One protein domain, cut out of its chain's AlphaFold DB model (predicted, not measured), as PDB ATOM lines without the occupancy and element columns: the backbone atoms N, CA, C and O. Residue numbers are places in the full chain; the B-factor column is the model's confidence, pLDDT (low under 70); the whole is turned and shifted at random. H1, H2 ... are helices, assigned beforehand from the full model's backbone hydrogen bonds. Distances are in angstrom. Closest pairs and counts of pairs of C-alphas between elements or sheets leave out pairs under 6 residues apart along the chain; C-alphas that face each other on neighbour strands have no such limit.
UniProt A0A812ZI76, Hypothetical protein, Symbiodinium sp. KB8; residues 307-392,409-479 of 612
ATOM      1  N   SER A 307     221.718 156.137 143.257       81.62
ATOM      2  CA  SER A 307     222.981 155.981 143.964       81.62
ATOM      3  C   SER A 307     224.058 155.560 142.956       81.62
ATOM      4  O   SER A 307     223.751 154.841 141.996       81.62
ATOM      5  N   PRO A 308     225.326 155.972 143.143       83.31
ATOM      6  CA  PRO A 308     226.410 155.563 142.253       83.31
ATOM      7  C   PRO A 308     226.478 154.040 142.078       83.31
ATOM      8  O   PRO A 308     226.633 153.568 140.959       83.31
ATOM      9  N   VAL A 309     226.237 153.284 143.157       86.25
ATOM     10  CA  VAL A 309     226.205 151.812 143.163       86.25
ATOM     11  C   VAL A 309     225.074 151.246 142.296       86.25
ATOM     12  O   VAL A 309     225.320 150.329 141.519       86.25
ATOM     13  N   ARG A 310     223.848 151.797 142.364       85.81
ATOM     14  CA  ARG A 310     222.732 151.331 141.516       85.81
ATOM     15  C   ARG A 310     222.943 151.691 140.043       85.81
ATOM     16  O   ARG A 310     222.557 150.908 139.182       85.81
ATOM     17  N   ARG A 311     223.585 152.829 139.749       85.75
ATOM     18  CA  ARG A 311     223.964 153.207 138.376       85.75
ATOM     19  C   ARG A 311     225.029 152.260 137.804       85.75
ATOM     20  O   ARG A 311     224.855 151.785 136.690       85.75
ATOM     21  N   ASP A 312     226.068 151.956 138.580       89.12
ATOM     22  CA  ASP A 312     227.136 151.001 138.235       89.12
ATOM     23  C   ASP A 312     226.549 149.595 137.976       89.12
ATOM     24  O   ASP A 312     226.754 149.009 136.915       89.12
ATOM     25  N   ALA A 313     225.682 149.105 138.872       90.62
ATOM     26  CA  ALA A 313     224.961 147.842 138.686       90.62
ATOM     27  C   ALA A 313     224.071 147.828 137.429       90.62
ATOM     28  O   ALA A 313     224.071 146.843 136.694       90.62
ATOM     29  N   CYS A 314     223.337 148.912 137.154       90.06
ATOM     30  CA  CYS A 314     222.520 149.045 135.944       90.06
ATOM     31  C   CYS A 314     223.380 148.977 134.671       90.06
ATOM     32  O   CYS A 314     223.071 148.197 133.774       90.06
ATOM     33  N   GLN A 315     224.490 149.724 134.615       88.94
ATOM     34  CA  GLN A 315     225.422 149.713 133.480       88.94
ATOM     35  C   GLN A 315     225.993 148.314 133.224       88.94
ATOM     36  O   GLN A 315     225.904 147.814 132.105       88.94
ATOM     37  N   LEU A 316     226.515 147.651 134.261       90.31
ATOM     38  CA  LEU A 316     227.081 146.302 134.146       90.31
ATOM     39  C   LEU A 316     226.021 145.265 133.737       90.31
ATOM     40  O   LEU A 316     226.300 144.390 132.920       90.31
ATOM     41  N   THR A 317     224.790 145.395 134.240       91.19
ATOM     42  CA  THR A 317     223.676 144.503 133.877       91.19
ATOM     43  C   THR A 317     223.212 144.731 132.436       91.19
ATOM     44  O   THR A 317     222.987 143.761 131.719       91.19
ATOM     45  N   ARG A 318     223.138 145.984 131.964       90.06
ATOM     46  CA  ARG A 318     222.848 146.303 130.553       90.06
ATOM     47  C   ARG A 318     223.936 145.769 129.627       90.06
ATOM     48  O   ARG A 318     223.613 145.072 128.671       90.06
ATOM     49  N   MET A 319     225.210 145.956 129.974       88.00
ATOM     50  CA  MET A 319     226.328 145.347 129.246       88.00
ATOM     51  C   MET A 319     226.231 143.812 129.187       88.00
ATOM     52  O   MET A 319     226.407 143.228 128.119       88.00
ATOM     53  N   PHE A 320     225.925 143.143 130.304       88.56
ATOM     54  CA  PHE A 320     225.810 141.681 130.350       88.56
ATOM     55  C   PHE A 320     224.609 141.143 129.553       88.56
ATOM     56  O   PHE A 320     224.744 140.154 128.836       88.56
ATOM     57  N   VAL A 321     223.447 141.795 129.664       87.88
ATOM     58  CA  VAL A 321     222.182 141.332 129.070       87.88
ATOM     59  C   VAL A 321     222.016 141.790 127.619       87.88
ATOM     60  O   VAL A 321     221.719 140.978 126.750       87.88
ATOM     61  N   LEU A 322     222.190 143.085 127.349       86.31
ATOM     62  CA  LEU A 322     221.895 143.720 126.058       86.31
ATOM     63  C   LEU A 322     223.128 143.831 125.149       86.31
ATOM     64  O   LEU A 322     222.990 144.119 123.962       86.31
ATOM     65  N   GLY A 323     224.333 143.626 125.693       82.31
ATOM     66  CA  GLY A 323     225.601 143.766 124.971       82.31
ATOM     67  C   GLY A 323     226.104 145.207 124.825       82.31
ATOM     68  O   GLY A 323     227.182 145.411 124.279       82.31
ATOM     69  N   SER A 324     225.346 146.192 125.314       80.12
ATOM     70  CA  SER A 324     225.710 147.613 125.371       80.12
ATOM     71  C   SER A 324     224.985 148.294 126.541       80.12
ATOM     72  O   SER A 324     223.976 147.784 127.036       80.12
ATOM     73  N   VAL A 325     225.473 149.448 126.999       78.56
ATOM     74  CA  VAL A 325     224.725 150.327 127.913       78.56
ATOM     75  C   VAL A 325     223.595 151.018 127.147       78.56
ATOM     76  O   VAL A 325     222.487 151.131 127.671       78.56
ATOM     77  N   GLY A 326     223.862 151.429 125.904       68.19
ATOM     78  CA  GLY A 326     222.977 152.258 125.081       68.19
ATOM     79  C   GLY A 326     223.308 153.754 125.181       68.19
ATOM     80  O   GLY A 326     223.934 154.210 126.136       68.19
ATOM     81  N   ASN A 327     222.939 154.524 124.150       71.06
ATOM     82  CA  ASN A 327     223.292 155.945 123.963       71.06
ATOM     83  C   ASN A 327     224.801 156.278 124.028       71.06
ATOM     84  O   ASN A 327     225.183 157.441 124.155       71.06
ATOM     85  N   GLU A 328     225.682 155.288 123.872       69.81
ATOM     86  CA  GLU A 328     227.146 155.437 123.969       69.81
ATOM     87  C   GLU A 328     227.712 156.463 122.971       69.81
ATOM     88  O   GLU A 328     228.600 157.252 123.304       69.81
ATOM     89  N   ASN A 329     227.116 156.526 121.776       68.31
ATOM     90  CA  ASN A 329     227.488 157.448 120.698       68.31
ATOM     91  C   ASN A 329     226.944 158.880 120.877       68.31
ATOM     92  O   ASN A 329     227.287 159.770 120.095       68.31
ATOM     93  N   CYS A 330     226.100 159.145 121.880       69.25
ATOM     94  CA  CYS A 330     225.562 160.483 122.107       69.25
ATOM     95  C   CYS A 330     226.676 161.456 122.526       69.25
ATOM     96  O   CYS A 330     227.493 161.158 123.404       69.25
ATOM     97  N   ARG A 331     226.709 162.648 121.917       61.62
ATOM     98  CA  ARG A 331     227.707 163.687 122.235       61.62
ATOM     99  C   ARG A 331     227.469 164.340 123.599       61.62
ATOM    100  O   ARG A 331     228.430 164.697 124.273       61.62
ATOM    101  N   ASN A 332     226.212 164.466 124.021       71.56
ATOM    102  CA  ASN A 332     225.856 165.169 125.251       71.56
ATOM    103  C   ASN A 332     225.747 164.208 126.438       71.56
ATOM    104  O   ASN A 332     225.169 163.124 126.335       71.56
ATOM    105  N   LYS A 333     226.208 164.654 127.611       68.62
ATOM    106  CA  LYS A 333     226.083 163.896 128.864       68.62
ATOM    107  C   LYS A 333     224.619 163.626 129.254       68.62
ATOM    108  O   LYS A 333     224.324 162.517 129.682       68.62
ATOM    109  N   LYS A 334     223.707 164.592 129.048       66.44
ATOM    110  CA  LYS A 334     222.260 164.425 129.317       66.44
ATOM    111  C   LYS A 334     221.680 163.260 128.502       66.44
ATOM    112  O   LYS A 334     221.015 162.398 129.060       66.44
ATOM    113  N   ASP A 335     222.028 163.172 127.221       67.69
ATOM    114  CA  ASP A 335     221.501 162.144 126.315       67.69
ATOM    115  C   ASP A 335     222.041 160.740 126.636       67.69
ATOM    116  O   ASP A 335     221.301 159.759 126.557       67.69
ATOM    117  N   ARG A 336     223.298 160.641 127.098       69.19
ATOM    118  CA  ARG A 336     223.851 159.396 127.667       69.19
ATOM    119  C   ARG A 336     223.146 158.973 128.953       69.19
ATOM    120  O   ARG A 336     223.029 157.785 129.213       69.19
ATOM    121  N   GLU A 337     222.696 159.923 129.769       70.62
ATOM    122  CA  GLU A 337     221.990 159.625 131.019       70.62
ATOM    123  C   GLU A 337     220.517 159.239 130.792       70.62
ATOM    124  O   GLU A 337     219.980 158.468 131.586       70.62
ATOM    125  N   ASN A 338     219.889 159.684 129.695       73.69
ATOM    126  CA  ASN A 338     218.503 159.332 129.342       73.69
ATOM    127  C   ASN A 338     218.266 157.812 129.248       73.69
ATOM    128  O   ASN A 338     217.173 157.356 129.573       73.69
ATOM    129  N   VAL A 339     219.290 157.026 128.892       75.69
ATOM    130  CA  VAL A 339     219.223 155.554 128.794       75.69
ATOM    131  C   VAL A 339     218.840 154.875 130.118       75.69
ATOM    132  O   VAL A 339     218.220 153.817 130.133       75.69
ATOM    133  N   PHE A 340     219.163 155.499 131.257       74.50
ATOM    134  CA  PHE A 340     218.799 154.976 132.577       74.50
ATOM    135  C   PHE A 340     217.330 155.228 132.923       74.50
ATOM    136  O   PHE A 340     216.816 154.577 133.830       74.50
ATOM    137  N   PHE A 341     216.664 156.147 132.219       74.94
ATOM    138  CA  PHE A 341     215.279 156.551 132.460       74.94
ATOM    139  C   PHE A 341     214.275 155.918 131.477       74.94
ATOM    140  O   PHE A 341     213.111 156.312 131.463       74.94
ATOM    141  N   GLU A 342     214.697 154.930 130.683       80.00
ATOM    142  CA  GLU A 342     213.802 154.104 129.865       80.00
ATOM    143  C   GLU A 342     212.765 153.380 130.750       80.00
ATOM    144  O   GLU A 342     213.110 152.797 131.784       80.00
ATOM    145  N   SER A 343     211.487 153.413 130.351       79.56
ATOM    146  CA  SER A 343     210.380 152.790 131.094       79.56
ATOM    147  C   SER A 343     210.055 151.364 130.648       79.56
ATOM    148  O   SER A 343     209.486 150.602 131.423       79.56
ATOM    149  N   CYS A 344     210.411 150.956 129.432       86.25
ATOM    150  CA  CYS A 344     210.099 149.624 128.917       86.25
ATOM    151  C   CYS A 344     211.169 149.172 127.916       86.25
ATOM    152  O   CYS A 344     211.696 149.992 127.161       86.25
ATOM    153  N   GLY A 345     211.494 147.879 127.921       87.19
ATOM    154  CA  GLY A 345     212.352 147.262 126.909       87.19
ATOM    155  C   GLY A 345     211.582 146.890 125.644       87.19
ATOM    156  O   GLY A 345     210.357 146.973 125.596       87.19
ATOM    157  N   THR A 346     212.285 146.422 124.613       90.69
ATOM    158  CA  THR A 346     211.628 145.789 123.460       90.69
ATOM    159  C   THR A 346     211.415 144.289 123.693       90.69
ATOM    160  O   THR A 346     212.032 143.673 124.564       90.69
ATOM    161  N   LYS A 347     210.579 143.651 122.865       87.50
ATOM    162  CA  LYS A 347     210.403 142.188 122.880       87.50
ATOM    163  C   LYS A 347     211.702 141.428 122.552       87.50
ATOM    164  O   LYS A 347     211.922 140.345 123.087       87.50
ATOM    165  N   ASP A 348     212.591 142.003 121.739       89.00
ATOM    166  CA  ASP A 348     213.932 141.449 121.485       89.00
ATOM    167  C   ASP A 348     214.833 141.546 122.731       89.00
ATOM    168  O   ASP A 348     215.537 140.601 123.084       89.00
ATOM    169  N   ASP A 349     214.733 142.638 123.490       90.69
ATOM    170  CA  ASP A 349     215.443 142.765 124.766       90.69
ATOM    171  C   ASP A 349     214.924 141.778 125.816       90.69
ATOM    172  O   ASP A 349     215.713 141.276 126.614       90.69
ATOM    173  N   MET A 350     213.637 141.407 125.775       93.44
ATOM    174  CA  MET A 350     213.106 140.306 126.592       93.44
ATOM    175  C   MET A 350     213.683 138.942 126.183       93.44
ATOM    176  O   MET A 350     213.966 138.118 127.053       93.44
ATOM    177  N   HIS A 351     213.926 138.694 124.887       86.19
ATOM    178  CA  HIS A 351     214.636 137.487 124.444       86.19
ATOM    179  C   HIS A 351     216.075 137.449 124.982       86.19
ATOM    180  O   HIS A 351     216.520 136.399 125.450       86.19
ATOM    181  N   LYS A 352     216.799 138.576 124.944       88.81
ATOM    182  CA  LYS A 352     218.158 138.695 125.505       88.81
ATOM    183  C   LYS A 352     218.158 138.520 127.025       88.81
ATOM    184  O   LYS A 352     218.941 137.729 127.544       88.81
ATOM    185  N   LEU A 353     217.232 139.186 127.721       91.56
ATOM    186  CA  LEU A 353     217.042 139.079 129.165       91.56
ATOM    187  C   LEU A 353     216.780 137.642 129.593       91.56
ATOM    188  O   LEU A 353     217.438 137.173 130.512       91.56
ATOM    189  N   LEU A 354     215.888 136.920 128.914       88.75
ATOM    190  CA  LEU A 354     215.612 135.528 129.256       88.75
ATOM    191  C   LEU A 354     216.793 134.594 128.941       88.75
ATOM    192  O   LEU A 354     217.079 133.711 129.741       88.75
ATOM    193  N   ARG A 355     217.541 134.814 127.847       86.00
ATOM    194  CA  ARG A 355     218.796 134.076 127.580       86.00
ATOM    195  C   ARG A 355     219.870 134.336 128.637       86.00
ATOM    196  O   ARG A 355     220.679 133.450 128.904       86.00
ATOM    197  N   ALA A 356     219.921 135.544 129.196       88.56
ATOM    198  CA  ALA A 356     220.790 135.859 130.320       88.56
ATOM    199  C   ALA A 356     220.261 135.219 131.612       88.56
ATOM    200  O   ALA A 356     221.038 134.596 132.324       88.56
ATOM    201  N   TRP A 357     218.952 135.292 131.870       90.31
ATOM    202  CA  TRP A 357     218.282 134.706 133.033       90.31
ATOM    203  C   TRP A 357     218.521 133.196 133.140       90.31
ATOM    204  O   TRP A 357     218.970 132.751 134.187       90.31
ATOM    205  N   ASP A 358     218.373 132.442 132.041       84.75
ATOM    206  CA  ASP A 358     218.679 130.998 131.968       84.75
ATOM    207  C   ASP A 358     220.143 130.649 132.344       84.75
ATOM    208  O   ASP A 358     220.456 129.492 132.619       84.75
ATOM    209  N   LYS A 359     221.074 131.619 132.332       83.75
ATOM    210  CA  LYS A 359     222.459 131.424 132.805       83.75
ATOM    211  C   LYS A 359     222.597 131.653 134.313       83.75
ATOM    212  O   LYS A 359     223.548 131.131 134.900       83.75
ATOM    213  N   ILE A 360     221.714 132.449 134.912       88.50
ATOM    214  CA  ILE A 360     221.732 132.819 136.331       88.50
ATOM    215  C   ILE A 360     220.890 131.820 137.138       88.50
ATOM    216  O   ILE A 360     221.448 131.148 137.998       88.50
ATOM    217  N   ASP A 361     219.608 131.693 136.790       86.19
ATOM    218  CA  ASP A 361     218.601 130.769 137.336       86.19
ATOM    219  C   ASP A 361     218.779 129.388 136.681       86.19
ATOM    220  O   ASP A 361     218.142 129.048 135.677       86.19
ATOM    221  N   VAL A 362     219.766 128.636 137.180       76.19
ATOM    222  CA  VAL A 362     220.153 127.327 136.621       76.19
ATOM    223  C   VAL A 362     219.213 126.226 137.103       76.19
ATOM    224  O   VAL A 362     218.899 125.320 136.329       76.19
ATOM    225  N   ASP A 363     218.751 126.306 138.352       76.56
ATOM    226  CA  ASP A 363     217.815 125.338 138.933       76.56
ATOM    227  C   ASP A 363     216.370 125.517 138.425       76.56
ATOM    228  O   ASP A 363     215.531 124.634 138.608       76.56
ATOM    229  N   CYS A 364     216.109 126.609 137.694       78.88
ATOM    230  CA  CYS A 364     214.815 126.972 137.122       78.88
ATOM    231  C   CYS A 364     213.741 127.283 138.179       78.88
ATOM    232  O   CYS A 364     212.545 127.192 137.882       78.88
ATOM    233  N   SER A 365     214.142 127.667 139.394       82.50
ATOM    234  CA  SER A 365     213.244 128.046 140.490       82.50
ATOM    235  C   SER A 365     212.492 129.361 140.240       82.50
ATOM    236  O   SER A 365     211.528 129.675 140.949       82.50
ATOM    237  N   GLY A 366     212.908 130.158 139.246       82.31
ATOM    238  CA  GLY A 366     212.353 131.490 138.978       82.31
ATOM    239  C   GLY A 366     212.814 132.548 139.986       82.31
ATOM    240  O   GLY A 366     212.293 133.673 140.004       82.31
ATOM    241  N   ARG A 367     213.777 132.196 140.841       88.62
ATOM    242  CA  ARG A 367     214.442 133.065 141.809       88.62
ATOM    243  C   ARG A 367     215.945 132.871 141.677       88.62
ATOM    244  O   ARG A 367     216.393 131.868 141.156       88.62
ATOM    245  N   VAL A 368     216.700 133.868 142.115       90.81
ATOM    246  CA  VAL A 368     218.159 133.813 142.164       90.81
ATOM    247  C   VAL A 368     218.615 134.296 143.529       90.81
ATOM    248  O   VAL A 368     218.235 135.399 143.941       90.81
ATOM    249  N   ASP A 369     219.431 133.505 144.217       91.06
ATOM    250  CA  ASP A 369     220.040 133.850 145.502       91.06
ATOM    251  C   ASP A 369     221.531 134.265 145.408       91.06
ATOM    252  O   ASP A 369     222.132 134.395 144.336       91.06
ATOM    253  N   LEU A 370     222.144 134.538 146.564       89.38
ATOM    254  CA  LEU A 370     223.560 134.914 146.669       89.38
ATOM    255  C   LEU A 370     224.547 133.794 146.286       89.38
ATOM    256  O   LEU A 370     225.663 134.102 145.862       89.38
ATOM    257  N   ALA A 371     224.188 132.524 146.468       89.19
ATOM    258  CA  ALA A 371     225.017 131.386 146.082       89.19
ATOM    259  C   ALA A 371     224.973 131.171 144.562       89.19
ATOM    260  O   ALA A 371     226.013 130.941 143.946       89.19
ATOM    261  N   GLU A 372     223.814 131.354 143.937       89.62
ATOM    262  CA  GLU A 372     223.654 131.276 142.484       89.62
ATOM    263  C   GLU A 372     224.380 132.405 141.744       89.62
ATOM    264  O   GLU A 372     225.029 132.150 140.727       89.62
ATOM    265  N   VAL A 373     224.380 133.636 142.280       89.19
ATOM    266  CA  VAL A 373     225.198 134.740 141.733       89.19
ATOM    267  C   VAL A 373     226.701 134.450 141.852       89.19
ATOM    268  O   VAL A 373     227.460 134.799 140.948       89.19
ATOM    269  N   ARG A 374     227.157 133.775 142.917       88.50
ATOM    270  CA  ARG A 374     228.562 133.331 143.031       88.50
ATOM    271  C   ARG A 374     228.887 132.234 142.020       88.50
ATOM    272  O   ARG A 374     229.839 132.384 141.264       88.50
ATOM    273  N   SER A 375     228.032 131.217 141.924       88.38
ATOM    274  CA  SER A 375     228.127 130.152 140.917       88.38
ATOM    275  C   SER A 375     228.119 130.705 139.487       88.38
ATOM    276  O   SER A 375     228.826 130.193 138.623       88.38
ATOM    277  N   LEU A 376     227.354 131.767 139.205       88.62
ATOM    278  CA  LEU A 376     227.432 132.497 137.937       88.62
ATOM    279  C   LEU A 376     228.830 133.081 137.721       88.62
ATOM    280  O   LEU A 376     229.394 132.881 136.648       88.62
ATOM    281  N   GLY A 377     229.387 133.762 138.724       86.31
ATOM    282  CA  GLY A 377     230.760 134.265 138.700       86.31
ATOM    283  C   GLY A 377     231.770 133.167 138.369       86.31
ATOM    284  O   GLY A 377     232.483 133.287 137.377       86.31
ATOM    285  N   ASP A 378     231.768 132.068 139.123       86.31
ATOM    286  CA  ASP A 378     232.696 130.944 138.939       86.31
ATOM    287  C   ASP A 378     232.577 130.319 137.538       86.31
ATOM    288  O   ASP A 378     233.578 130.106 136.849       86.31
ATOM    289  N   ARG A 379     231.347 130.098 137.053       86.12
ATOM    290  CA  ARG A 379     231.089 129.563 135.704       86.12
ATOM    291  C   ARG A 379     231.531 130.520 134.596       86.12
ATOM    292  O   ARG A 379     232.042 130.064 133.580       86.12
ATOM    293  N   LEU A 380     231.358 131.830 134.779       85.00
ATOM    294  CA  LEU A 380     231.875 132.831 133.846       85.00
ATOM    295  C   LEU A 380     233.410 132.904 133.891       85.00
ATOM    296  O   LEU A 380     234.020 133.103 132.847       85.00
ATOM    297  N   MET A 381     234.049 132.698 135.049       82.75
ATOM    298  CA  MET A 381     235.514 132.652 135.158       82.75
ATOM    299  C   MET A 381     236.121 131.447 134.431       82.75
ATOM    300  O   MET A 381     237.143 131.609 133.767       82.75
ATOM    301  N   ILE A 382     235.482 130.272 134.490       83.44
ATOM    302  CA  ILE A 382     235.896 129.094 133.704       83.44
ATOM    303  C   ILE A 382     235.916 129.437 132.206       83.44
ATOM    304  O   ILE A 382     236.915 129.193 131.529       83.44
ATOM    305  N   ASP A 383     234.867 130.093 131.705       76.75
ATOM    306  CA  ASP A 383     234.803 130.536 130.309       76.75
ATOM    307  C   ASP A 383     235.839 131.632 129.982       76.75
ATOM    308  O   ASP A 383     236.353 131.672 128.864       76.75
ATOM    309  N   VAL A 384     236.184 132.512 130.936       78.25
ATOM    310  CA  VAL A 384     237.245 133.527 130.763       78.25
ATOM    311  C   VAL A 384     238.613 132.871 130.580       78.25
ATOM    312  O   VAL A 384     239.378 133.317 129.721       78.25
ATOM    313  N   VAL A 385     238.909 131.826 131.362       74.00
ATOM    314  CA  VAL A 385     240.153 131.046 131.259       74.00
ATOM    315  C   VAL A 385     240.188 130.276 129.940       74.00
ATOM    316  O   VAL A 385     241.126 130.454 129.166       74.00
ATOM    317  N   ALA A 386     239.123 129.538 129.606       72.69
ATOM    318  CA  ALA A 386     239.029 128.788 128.351       72.69
ATOM    319  C   ALA A 386     239.171 129.688 127.102       72.69
ATOM    320  O   ALA A 386     239.841 129.323 126.134       72.69
ATOM    321  N   ALA A 387     238.602 130.899 127.132       67.06
ATOM    322  CA  ALA A 387     238.762 131.904 126.077       67.06
ATOM    323  C   ALA A 387     240.131 132.621 126.087       67.06
ATOM    324  O   ALA A 387     240.415 133.421 125.190       67.06
ATOM    325  N   GLY A 388     240.959 132.415 127.113       60.31
ATOM    326  CA  GLY A 388     242.354 132.861 127.172       60.31
ATOM    327  C   GLY A 388     243.298 131.831 126.553       60.31
ATOM    328  O   GLY A 388     244.072 132.164 125.654       60.31
ATOM    329  N   ASP A 389     243.166 130.569 126.961       55.97
ATOM    330  CA  ASP A 389     244.010 129.463 126.491       55.97
ATOM    331  C   ASP A 389     243.926 129.282 124.965       55.97
ATOM    332  O   ASP A 389     244.939 129.059 124.301       55.97
ATOM    333  N   TRP A 390     242.739 129.486 124.380       50.72
ATOM    334  CA  TRP A 390     242.531 129.413 122.928       50.72
ATOM    335  C   TRP A 390     243.191 130.549 122.130       50.72
ATOM    336  O   TRP A 390     243.451 130.393 120.938       50.72
ATOM    337  N   ALA A 391     243.455 131.695 122.766       51.06
ATOM    338  CA  ALA A 391     244.139 132.829 122.141       51.06
ATOM    339  C   ALA A 391     245.671 132.720 122.262       51.06
ATOM    340  O   ALA A 391     246.391 133.203 121.389       51.06
ATOM    341  N   ALA A 392     246.167 132.068 123.320       50.69
ATOM    342  CA  ALA A 392     247.590 131.778 123.509       50.69
ATOM    343  C   ALA A 392     248.055 130.540 122.712       50.69
ATOM    344  O   ALA A 392     249.183 130.497 122.217       50.69
ATOM    345  N   SER A 409     229.288 129.357 124.874       54.75
ATOM    346  CA  SER A 409     229.970 130.187 125.868       54.75
ATOM    347  C   SER A 409     228.974 131.044 126.654       54.75
ATOM    348  O   SER A 409     228.088 131.719 126.109       54.75
ATOM    349  N   ARG A 410     229.090 130.997 127.979       63.19
ATOM    350  CA  ARG A 410     228.224 131.729 128.900       63.19
ATOM    351  C   ARG A 410     228.602 133.210 128.904       63.19
ATOM    352  O   ARG A 410     227.727 134.031 129.187       63.19
ATOM    353  N   LEU A 411     229.824 133.566 128.502       70.81
ATOM    354  CA  LEU A 411     230.241 134.950 128.282       70.81
ATOM    355  C   LEU A 411     229.499 135.597 127.093       70.81
ATOM    356  O   LEU A 411     229.425 135.018 126.011       70.81
ATOM    357  N   PRO A 412     228.979 136.827 127.251       75.31
ATOM    358  CA  PRO A 412     228.627 137.689 126.127       75.31
ATOM    359  C   PRO A 412     229.795 137.852 125.139       75.31
ATOM    360  O   PRO A 412     230.932 138.089 125.549       75.31
ATOM    361  N   ALA A 413     229.504 137.794 123.836       74.50
ATOM    362  CA  ALA A 413     230.519 137.824 122.774       74.50
ATOM    363  C   ALA A 413     231.434 139.063 122.817       74.50
ATOM    364  O   ALA A 413     232.610 138.979 122.474       74.50
ATOM    365  N   TRP A 414     230.929 140.209 123.288       79.38
ATOM    366  CA  TRP A 414     231.749 141.409 123.452       79.38
ATOM    367  C   TRP A 414     232.836 141.232 124.530       79.38
ATOM    368  O   TRP A 414     233.941 141.718 124.325       79.38
ATOM    369  N   ILE A 415     232.580 140.474 125.610       76.38
ATOM    370  CA  ILE A 415     233.580 140.154 126.651       76.38
ATOM    371  C   ILE A 415     234.610 139.153 126.129       76.38
ATOM    372  O   ILE A 415     235.796 139.282 126.416       76.38
ATOM    373  N   ALA A 416     234.191 138.170 125.328       70.94
ATOM    374  CA  ALA A 416     235.138 137.257 124.683       70.94
ATOM    375  C   ALA A 416     236.163 138.024 123.816       70.94
ATOM    376  O   ALA A 416     237.326 137.631 123.740       70.94
ATOM    377  N   ASN A 417     235.754 139.165 123.252       72.06
ATOM    378  CA  ASN A 417     236.593 140.046 122.440       72.06
ATOM    379  C   ASN A 417     237.356 141.135 123.232       72.06
ATOM    380  O   ASN A 417     238.164 141.838 122.626       72.06
ATOM    381  N   THR A 418     237.154 141.303 124.549       74.19
ATOM    382  CA  THR A 418     237.970 142.241 125.354       74.19
ATOM    383  C   THR A 418     239.332 141.640 125.733       74.19
ATOM    384  O   THR A 418     239.490 140.409 125.728       74.19
ATOM    385  N   PRO A 419     240.339 142.476 126.077       78.88
ATOM    386  CA  PRO A 419     241.632 142.009 126.575       78.88
ATOM    387  C   PRO A 419     241.490 141.093 127.796       78.88
ATOM    388  O   PRO A 419     240.681 141.349 128.691       78.88
ATOM    389  N   GLN A 420     242.306 140.037 127.861       75.44
ATOM    390  CA  GLN A 420     242.198 138.985 128.883       75.44
ATOM    391  C   GLN A 420     242.273 139.522 130.325       75.44
ATOM    392  O   GLN A 420     241.589 138.998 131.199       75.44
ATOM    393  N   GLU A 421     243.031 140.596 130.569       81.62
ATOM    394  CA  GLU A 421     243.149 141.248 131.884       81.62
ATOM    395  C   GLU A 421     241.856 141.926 132.375       81.62
ATOM    396  O   GLU A 421     241.662 142.108 133.580       81.62
ATOM    397  N   GLU A 422     240.969 142.327 131.461       82.62
ATOM    398  CA  GLU A 422     239.741 143.058 131.787       82.62
ATOM    399  C   GLU A 422     238.559 142.120 132.046       82.62
ATOM    400  O   GLU A 422     237.718 142.411 132.902       82.62
ATOM    401  N   ARG A 423     238.524 140.964 131.372       83.62
ATOM    402  CA  ARG A 423     237.466 139.949 131.504       83.62
ATOM    403  C   ARG A 423     237.175 139.544 132.965       83.62
ATOM    404  O   ARG A 423     236.016 139.673 133.368       83.62
ATOM    405  N   PRO A 424     238.153 139.125 133.800       85.94
ATOM    406  CA  PRO A 424     237.866 138.738 135.183       85.94
ATOM    407  C   PRO A 424     237.458 139.945 136.041       85.94
ATOM    408  O   PRO A 424     236.556 139.838 136.873       85.94
ATOM    409  N   ARG A 425     238.046 141.127 135.797       88.06
ATOM    410  CA  ARG A 425     237.686 142.370 136.502       88.06
ATOM    411  C   ARG A 425     236.227 142.758 136.246       88.06
ATOM    412  O   ARG A 425     235.558 143.222 137.170       88.06
ATOM    413  N   PHE A 426     235.726 142.549 135.023       89.81
ATOM    414  CA  PHE A 426     234.310 142.728 134.705       89.81
ATOM    415  C   PHE A 426     233.436 141.708 135.439       89.81
ATOM    416  O   PHE A 426     232.508 142.120 136.131       89.81
ATOM    417  N   VAL A 427     233.722 140.403 135.316       88.88
ATOM    418  CA  VAL A 427     232.876 139.341 135.899       88.88
ATOM    419  C   VAL A 427     232.744 139.516 137.413       88.88
ATOM    420  O   VAL A 427     231.626 139.485 137.929       88.88
ATOM    421  N   GLN A 428     233.852 139.792 138.108       90.88
ATOM    422  CA  GLN A 428     233.846 140.065 139.545       90.88
ATOM    423  C   GLN A 428     232.985 141.293 139.884       90.88
ATOM    424  O   GLN A 428     232.037 141.184 140.660       90.88
ATOM    425  N   ARG A 429     233.242 142.450 139.246       92.75
ATOM    426  CA  ARG A 429     232.452 143.674 139.480       92.75
ATOM    427  C   ARG A 429     230.968 143.490 139.183       92.75
ATOM    428  O   ARG A 429     230.143 144.024 139.919       92.75
ATOM    429  N   PHE A 430     230.624 142.776 138.115       92.25
ATOM    430  CA  PHE A 430     229.240 142.507 137.743       92.25
ATOM    431  C   PHE A 430     228.526 141.707 138.836       92.25
ATOM    432  O   PHE A 430     227.483 142.153 139.312       92.25
ATOM    433  N   CYS A 431     229.112 140.595 139.290       92.19
ATOM    434  CA  CYS A 431     228.515 139.756 140.330       92.19
ATOM    435  C   CYS A 431     228.394 140.509 141.665       92.19
ATOM    436  O   CYS A 431     227.313 140.526 142.256       92.19
ATOM    437  N   ASP A 432     229.448 141.220 142.089       92.00
ATOM    438  CA  ASP A 432     229.443 142.041 143.309       92.00
ATOM    439  C   ASP A 432     228.347 143.118 143.271       92.00
ATOM    440  O   ASP A 432     227.622 143.332 144.249       92.00
ATOM    441  N   ARG A 433     228.195 143.810 142.133       92.81
ATOM    442  CA  ARG A 433     227.196 144.873 141.979       92.81
ATOM    443  C   ARG A 433     225.777 144.341 141.884       92.81
ATOM    444  O   ARG A 433     224.910 144.889 142.568       92.81
ATOM    445  N   LEU A 434     225.554 143.281 141.109       91.12
ATOM    446  CA  LEU A 434     224.260 142.611 140.993       91.12
ATOM    447  C   LEU A 434     223.787 142.126 142.369       91.12
ATOM    448  O   LEU A 434     222.693 142.491 142.804       91.12
ATOM    449  N   ALA A 435     224.660 141.418 143.097       90.62
ATOM    450  CA  ALA A 435     224.414 140.997 144.470       90.62
ATOM    451  C   ALA A 435     224.087 142.195 145.372       90.62
ATOM    452  O   ALA A 435     223.030 142.199 145.991       90.62
ATOM    453  N   SER A 436     224.921 143.242 145.399       89.88
ATOM    454  CA  SER A 436     224.749 144.383 146.320       89.88
ATOM    455  C   SER A 436     223.457 145.197 146.139       89.88
ATOM    456  O   SER A 436     223.055 145.913 147.057       89.88
ATOM    457  N   VAL A 437     222.829 145.135 144.958       89.25
ATOM    458  CA  VAL A 437     221.624 145.913 144.629       89.25
ATOM    459  C   VAL A 437     220.360 145.057 144.671       89.25
ATOM    460  O   VAL A 437     219.329 145.541 145.143       89.25
ATOM    461  N   LEU A 438     220.420 143.805 144.203       89.44
ATOM    462  CA  LEU A 438     219.252 142.918 144.131       89.44
ATOM    463  C   LEU A 438     219.096 142.017 145.361       89.44
ATOM    464  O   LEU A 438     217.970 141.639 145.694       89.44
ATOM    465  N   THR A 439     220.191 141.738 146.074       85.88
ATOM    466  CA  THR A 439     220.174 141.060 147.375       85.88
ATOM    467  C   THR A 439     220.598 142.023 148.483       85.88
ATOM    468  O   THR A 439     221.523 142.819 148.344       85.88
ATOM    469  N   ASN A 440     219.887 142.006 149.605       79.31
ATOM    470  CA  ASN A 440     220.195 142.824 150.773       79.31
ATOM    471  C   ASN A 440     219.714 142.120 152.049       79.31
ATOM    472  O   ASN A 440     219.054 141.085 151.986       79.31
ATOM    473  N   ALA A 441     219.985 142.698 153.222       69.81
ATOM    474  CA  ALA A 441     219.634 142.097 154.515       69.81
ATOM    475  C   ALA A 441     218.133 141.754 154.698       69.81
ATOM    476  O   ALA A 441     217.796 140.985 155.592       69.81
ATOM    477  N   ARG A 442     217.229 142.310 153.875       75.94
ATOM    478  CA  ARG A 442     215.783 142.012 153.869       75.94
ATOM    479  C   ARG A 442     215.327 141.169 152.670       75.94
ATOM    480  O   ARG A 442     214.172 140.755 152.640       75.94
ATOM    481  N   LYS A 443     216.189 140.950 151.674       82.38
ATOM    482  CA  LYS A 443     215.875 140.260 150.417       82.38
ATOM    483  C   LYS A 443     217.051 139.373 150.014       82.38
ATOM    484  O   LYS A 443     218.021 139.854 149.445       82.38
ATOM    485  N   GLN A 444     216.959 138.086 150.335       87.56
ATOM    486  CA  GLN A 444     218.034 137.111 150.092       87.56
ATOM    487  C   GLN A 444     218.038 136.561 148.655       87.56
ATOM    488  O   GLN A 444     219.071 136.089 148.192       87.56
ATOM    489  N   SER A 445     216.912 136.684 147.942       91.94
ATOM    490  CA  SER A 445     216.733 136.248 146.553       91.94
ATOM    491  C   SER A 445     215.949 137.274 145.731       91.94
ATOM    492  O   SER A 445     215.056 137.936 146.275       91.94
ATOM    493  N   PHE A 446     216.178 137.340 144.423       92.88
ATOM    494  CA  PHE A 446     215.456 138.205 143.479       92.88
ATOM    495  C   PHE A 446     214.827 137.409 142.324       92.88
ATOM    496  O   PHE A 446     215.181 136.258 142.103       92.88
ATOM    497  N   CYS A 447     213.860 137.989 141.611       92.81
ATOM    498  CA  CYS A 447     213.254 137.402 140.409       92.81
ATOM    499  C   CYS A 447     213.587 138.230 139.156       92.81
ATOM    500  O   CYS A 447     214.167 139.314 139.245       92.81
ATOM    501  N   ILE A 448     213.184 137.753 137.975       91.44
ATOM    502  CA  ILE A 448     213.465 138.428 136.697       91.44
ATOM    503  C   ILE A 448     212.956 139.881 136.646       91.44
ATOM    504  O   ILE A 448     213.605 140.744 136.056       91.44
ATOM    505  N   GLU A 449     211.854 140.192 137.336       91.69
ATOM    506  CA  GLU A 449     211.333 141.562 137.432       91.69
ATOM    507  C   GLU A 449     212.272 142.520 138.168       91.69
ATOM    508  O   GLU A 449     212.224 143.726 137.941       91.69
ATOM    509  N   ASP A 450     213.092 142.018 139.090       92.00
ATOM    510  CA  ASP A 450     214.060 142.845 139.805       92.00
ATOM    511  C   ASP A 450     215.205 143.258 138.875       92.00
ATOM    512  O   ASP A 450     215.683 144.390 138.961       92.00
ATOM    513  N   ILE A 451     215.580 142.387 137.926       92.81
ATOM    514  CA  ILE A 451     216.467 142.758 136.818       92.81
ATOM    515  C   ILE A 451     215.756 143.732 135.868       92.81
ATOM    516  O   ILE A 451     216.363 144.731 135.482       92.81
ATOM    517  N   MET A 452     214.471 143.528 135.543       92.94
ATOM    518  CA  MET A 452     213.707 144.493 134.733       92.94
ATOM    519  C   MET A 452     213.705 145.887 135.382       92.94
ATOM    520  O   MET A 452     214.110 146.850 134.740       92.94
ATOM    521  N   ARG A 453     213.381 145.993 136.680       90.25
ATOM    522  CA  ARG A 453     213.415 147.243 137.477       90.25
ATOM    523  C   ARG A 453     214.837 147.784 137.742       90.25
ATOM    524  O   ARG A 453     214.992 148.879 138.302       90.25
ATOM    525  N   LEU A 454     215.887 147.039 137.386       90.31
ATOM    526  CA  LEU A 454     217.280 147.500 137.402       90.31
ATOM    527  C   LEU A 454     217.711 148.056 136.037       90.31
ATOM    528  O   LEU A 454     218.392 149.077 136.010       90.31
ATOM    529  N   ILE A 455     217.315 147.414 134.935       89.88
ATOM    530  CA  ILE A 455     217.634 147.827 133.557       89.88
ATOM    531  C   ILE A 455     216.746 148.996 133.094       89.88
ATOM    532  O   ILE A 455     217.264 149.969 132.544       89.88
ATOM    533  N   TRP A 456     215.438 148.899 133.343       90.31
ATOM    534  CA  TRP A 456     214.401 149.888 133.038       90.31
ATOM    535  C   TRP A 456     213.884 150.461 134.356       90.31
ATOM    536  O   TRP A 456     212.887 150.042 134.942       90.31
ATOM    537  N   SER A 457     214.655 151.394 134.904       82.25
ATOM    538  CA  SER A 457     214.435 151.882 136.267       82.25
ATOM    539  C   SER A 457     213.173 152.745 136.429       82.25
ATOM    540  O   SER A 457     212.690 152.915 137.551       82.25
ATOM    541  N   CYS A 458     212.642 153.260 135.314       80.38
ATOM    542  CA  CYS A 458     211.420 154.059 135.235       80.38
ATOM    543  C   CYS A 458     210.180 153.238 134.850       80.38
ATOM    544  O   CYS A 458     209.144 153.834 134.553       80.38
ATOM    545  N   SER A 459     210.257 151.902 134.817       86.00
ATOM    546  CA  SER A 459     209.096 151.075 134.482       86.00
ATOM    547  C   SER A 459     207.936 151.276 135.445       86.00
ATOM    548  O   SER A 459     208.076 151.131 136.662       86.00
ATOM    549  N   SER A 460     206.762 151.543 134.880       86.69
ATOM    550  CA  SER A 460     205.501 151.443 135.598       86.69
ATOM    551  C   SER A 460     205.096 149.977 135.790       86.69
ATOM    552  O   SER A 460     205.582 149.062 135.120       86.69
ATOM    553  N   GLU A 461     204.124 149.742 136.671       85.94
ATOM    554  CA  GLU A 461     203.501 148.422 136.828       85.94
ATOM    555  C   GLU A 461     202.648 148.001 135.609       85.94
ATOM    556  O   GLU A 461     202.153 146.877 135.579       85.94
ATOM    557  N   GLU A 462     202.440 148.868 134.607       88.00
ATOM    558  CA  GLU A 462     201.900 148.473 133.294       88.00
ATOM    559  C   GLU A 462     203.023 147.967 132.377       88.00
ATOM    560  O   GLU A 462     202.922 146.857 131.859       88.00
ATOM    561  N   ASP A 463     204.138 148.703 132.279       89.44
ATOM    562  CA  ASP A 463     205.315 148.298 131.492       89.44
ATOM    563  C   ASP A 463     205.844 146.924 131.944       89.44
ATOM    564  O   ASP A 463     206.137 146.051 131.129       89.44
ATOM    565  N   LEU A 464     205.895 146.682 133.259       90.56
ATOM    566  CA  LEU A 464     206.309 145.393 133.831       90.56
ATOM    567  C   LEU A 464     205.314 144.261 133.542       90.56
ATOM    568  O   LEU A 464     205.728 143.114 133.371       90.56
ATOM    569  N   ARG A 465     204.008 144.551 133.455       91.62
ATOM    570  CA  ARG A 465     203.005 143.562 133.021       91.62
ATOM    571  C   ARG A 465     203.148 143.241 131.535       91.62
ATOM    572  O   ARG A 465     203.055 142.071 131.172       91.62
ATOM    573  N   GLN A 466     203.436 144.238 130.702       92.38
ATOM    574  CA  GLN A 466     203.707 144.045 129.278       92.38
ATOM    575  C   GLN A 466     204.985 143.222 129.049       92.38
ATOM    576  O   GLN A 466     204.940 142.210 128.350       92.38
ATOM    577  N   MET A 467     206.095 143.589 129.700       93.44
ATOM    578  CA  MET A 467     207.361 142.851 129.629       93.44
ATOM    579  C   MET A 467     207.226 141.412 130.136       93.44
ATOM    580  O   MET A 467     207.725 140.493 129.490       93.44
ATOM    581  N   ARG A 468     206.482 141.181 131.227       90.88
ATOM    582  CA  ARG A 468     206.170 139.822 131.700       90.88
ATOM    583  C   ARG A 468     205.357 139.027 130.680       90.88
ATOM    584  O   ARG A 468     205.712 137.888 130.410       90.88
ATOM    585  N   SER A 469     204.323 139.624 130.086       91.94
ATOM    586  CA  SER A 469     203.512 138.976 129.043       91.94
ATOM    587  C   SER A 469     204.378 138.523 127.860       91.94
ATOM    588  O   SER A 469     204.260 137.387 127.401       91.94
ATOM    589  N   TRP A 470     205.328 139.363 127.428       93.56
ATOM    590  CA  TRP A 470     206.334 138.959 126.447       93.56
ATOM    591  C   TRP A 470     207.241 137.848 126.968       93.56
ATOM    592  O   TRP A 470     207.485 136.906 126.228       93.56
ATOM    593  N   CYS A 471     207.721 137.897 128.213       89.19
ATOM    594  CA  CYS A 471     208.520 136.804 128.770       89.19
ATOM    595  C   CYS A 471     207.760 135.468 128.809       89.19
ATOM    596  O   CYS A 471     208.343 134.439 128.477       89.19
ATOM    597  N   ASP A 472     206.470 135.474 129.146       85.12
ATOM    598  CA  ASP A 472     205.623 134.279 129.161       85.12
ATOM    599  C   ASP A 472     205.404 133.735 127.738       85.12
ATOM    600  O   ASP A 472     205.544 132.535 127.495       85.12
ATOM    601  N   GLU A 473     205.119 134.608 126.767       83.38
ATOM    602  CA  GLU A 473     205.003 134.259 125.344       83.38
ATOM    603  C   GLU A 473     206.323 133.696 124.780       83.38
ATOM    604  O   GLU A 473     206.349 132.676 124.083       83.38
ATOM    605  N   ILE A 474     207.440 134.334 125.129       83.44
ATOM    606  CA  ILE A 474     208.789 133.923 124.747       83.44
ATOM    607  C   ILE A 474     209.142 132.582 125.395       83.44
ATOM    608  O   ILE A 474     209.701 131.725 124.723       83.44
ATOM    609  N   ASN A 475     208.792 132.333 126.656       80.56
ATOM    610  CA  ASN A 475     209.067 131.050 127.306       80.56
ATOM    611  C   ASN A 475     208.185 129.914 126.760       80.56
ATOM    612  O   ASN A 475     208.682 128.805 126.582       80.56
ATOM    613  N   ARG A 476     206.926 130.187 126.384       73.94
ATOM    614  CA  ARG A 476     206.060 129.217 125.677       73.94
ATOM    615  C   ARG A 476     206.599 128.819 124.299       73.94
ATOM    616  O   ARG A 476     206.329 127.713 123.838       73.94
ATOM    617  N   THR A 477     207.333 129.712 123.633       66.62
ATOM    618  CA  THR A 477     207.910 129.475 122.296       66.62
ATOM    619  C   THR A 477     209.348 128.950 122.341       66.62
ATOM    620  O   THR A 477     209.707 128.118 121.510       66.62
ATOM    621  N   ARG A 478     210.156 129.383 123.319       68.31
ATOM    622  CA  ARG A 478     211.547 128.946 123.554       68.31
ATOM    623  C   ARG A 478     211.682 127.637 124.319       68.31
ATOM    624  O   ARG A 478     212.786 127.106 124.316       68.31
ATOM    625  N   ASP A 479     210.627 127.222 125.024       63.66
ATOM    626  CA  ASP A 479     210.493 126.028 125.868       63.66
ATOM    627  C   ASP A 479     211.680 125.059 125.752       63.66
ATOM    628  O   ASP A 479     211.720 124.190 124.884       63.66
TER     629      ASP A 479
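Overview. This is residues 307 to 392 and 409 to 479 of the 612 residues of the protein "Hypothetical protein" of Symbiodinium sp. KB8 (UniProt A0A812ZI76). The longest helix, H4, lies side by side with H6, and H1 crosses H6, linking this pair to a second group in which H3 crosses H8 and H7 packs on H1. H2 lies out beyond H1, and residues 329 to 334 stick out. The printed part has 157 residues with eight named helices, H1 to H8 in order, and no named strand: all helix, mostly crossed. It is compact, radius of gyration of the C-alphas 15.7 A, spanning 49 by 42 by 36 A.

Along the chain. H4, residues 370 to 392, is 33.5 A long, from C-alpha 370 at (223.560, 134.914, 146.669). H6, residues 422 to 438, is 23.9 A; H8, 463 to 478, is 21.8 A and ends at (211.547, 128.946, 123.554); H1, 308 to 322, is 20.6 A; H3, 347 to 360, is 19.9 A. H2 is residues 333 to 341, H5 413 to 416, H7 448 to 455.

Arrangement. H4 and H6 touch, C-alphas of Gly 377 and Cys 431 closest at 6.2 A, at a shallow tilt of 12 degrees, opposite ways. H6, with residues 430 to 437 alone, touches H1 at a steep 63 degrees, Ala 313 to Arg 433 closest, C-alphas 5.0 A apart. H3 and H8 touch, H8 with residues 467 to 474 alone, closest C-alphas Met 350 and Cys 471, 6.2 A. H2 and H5 touch no helix. Every O i to N i+4 pair is within hydrogen-bond range in H1, H6, H7 and H8; H3 has 9 of 10, H4 18 of 19, H2 2 of 5 beside 5 of 6 O i to N i+3 pairs; H5 is too short.

Size, cuts and confidence. Residues 393 to 408 are not printed; C-alphas 392 and 409 are 17.8 A apart. No link printed whole is long. Mean pLDDT of the printed part is 82.4, with 21 residues under 70, among them 387 to 392.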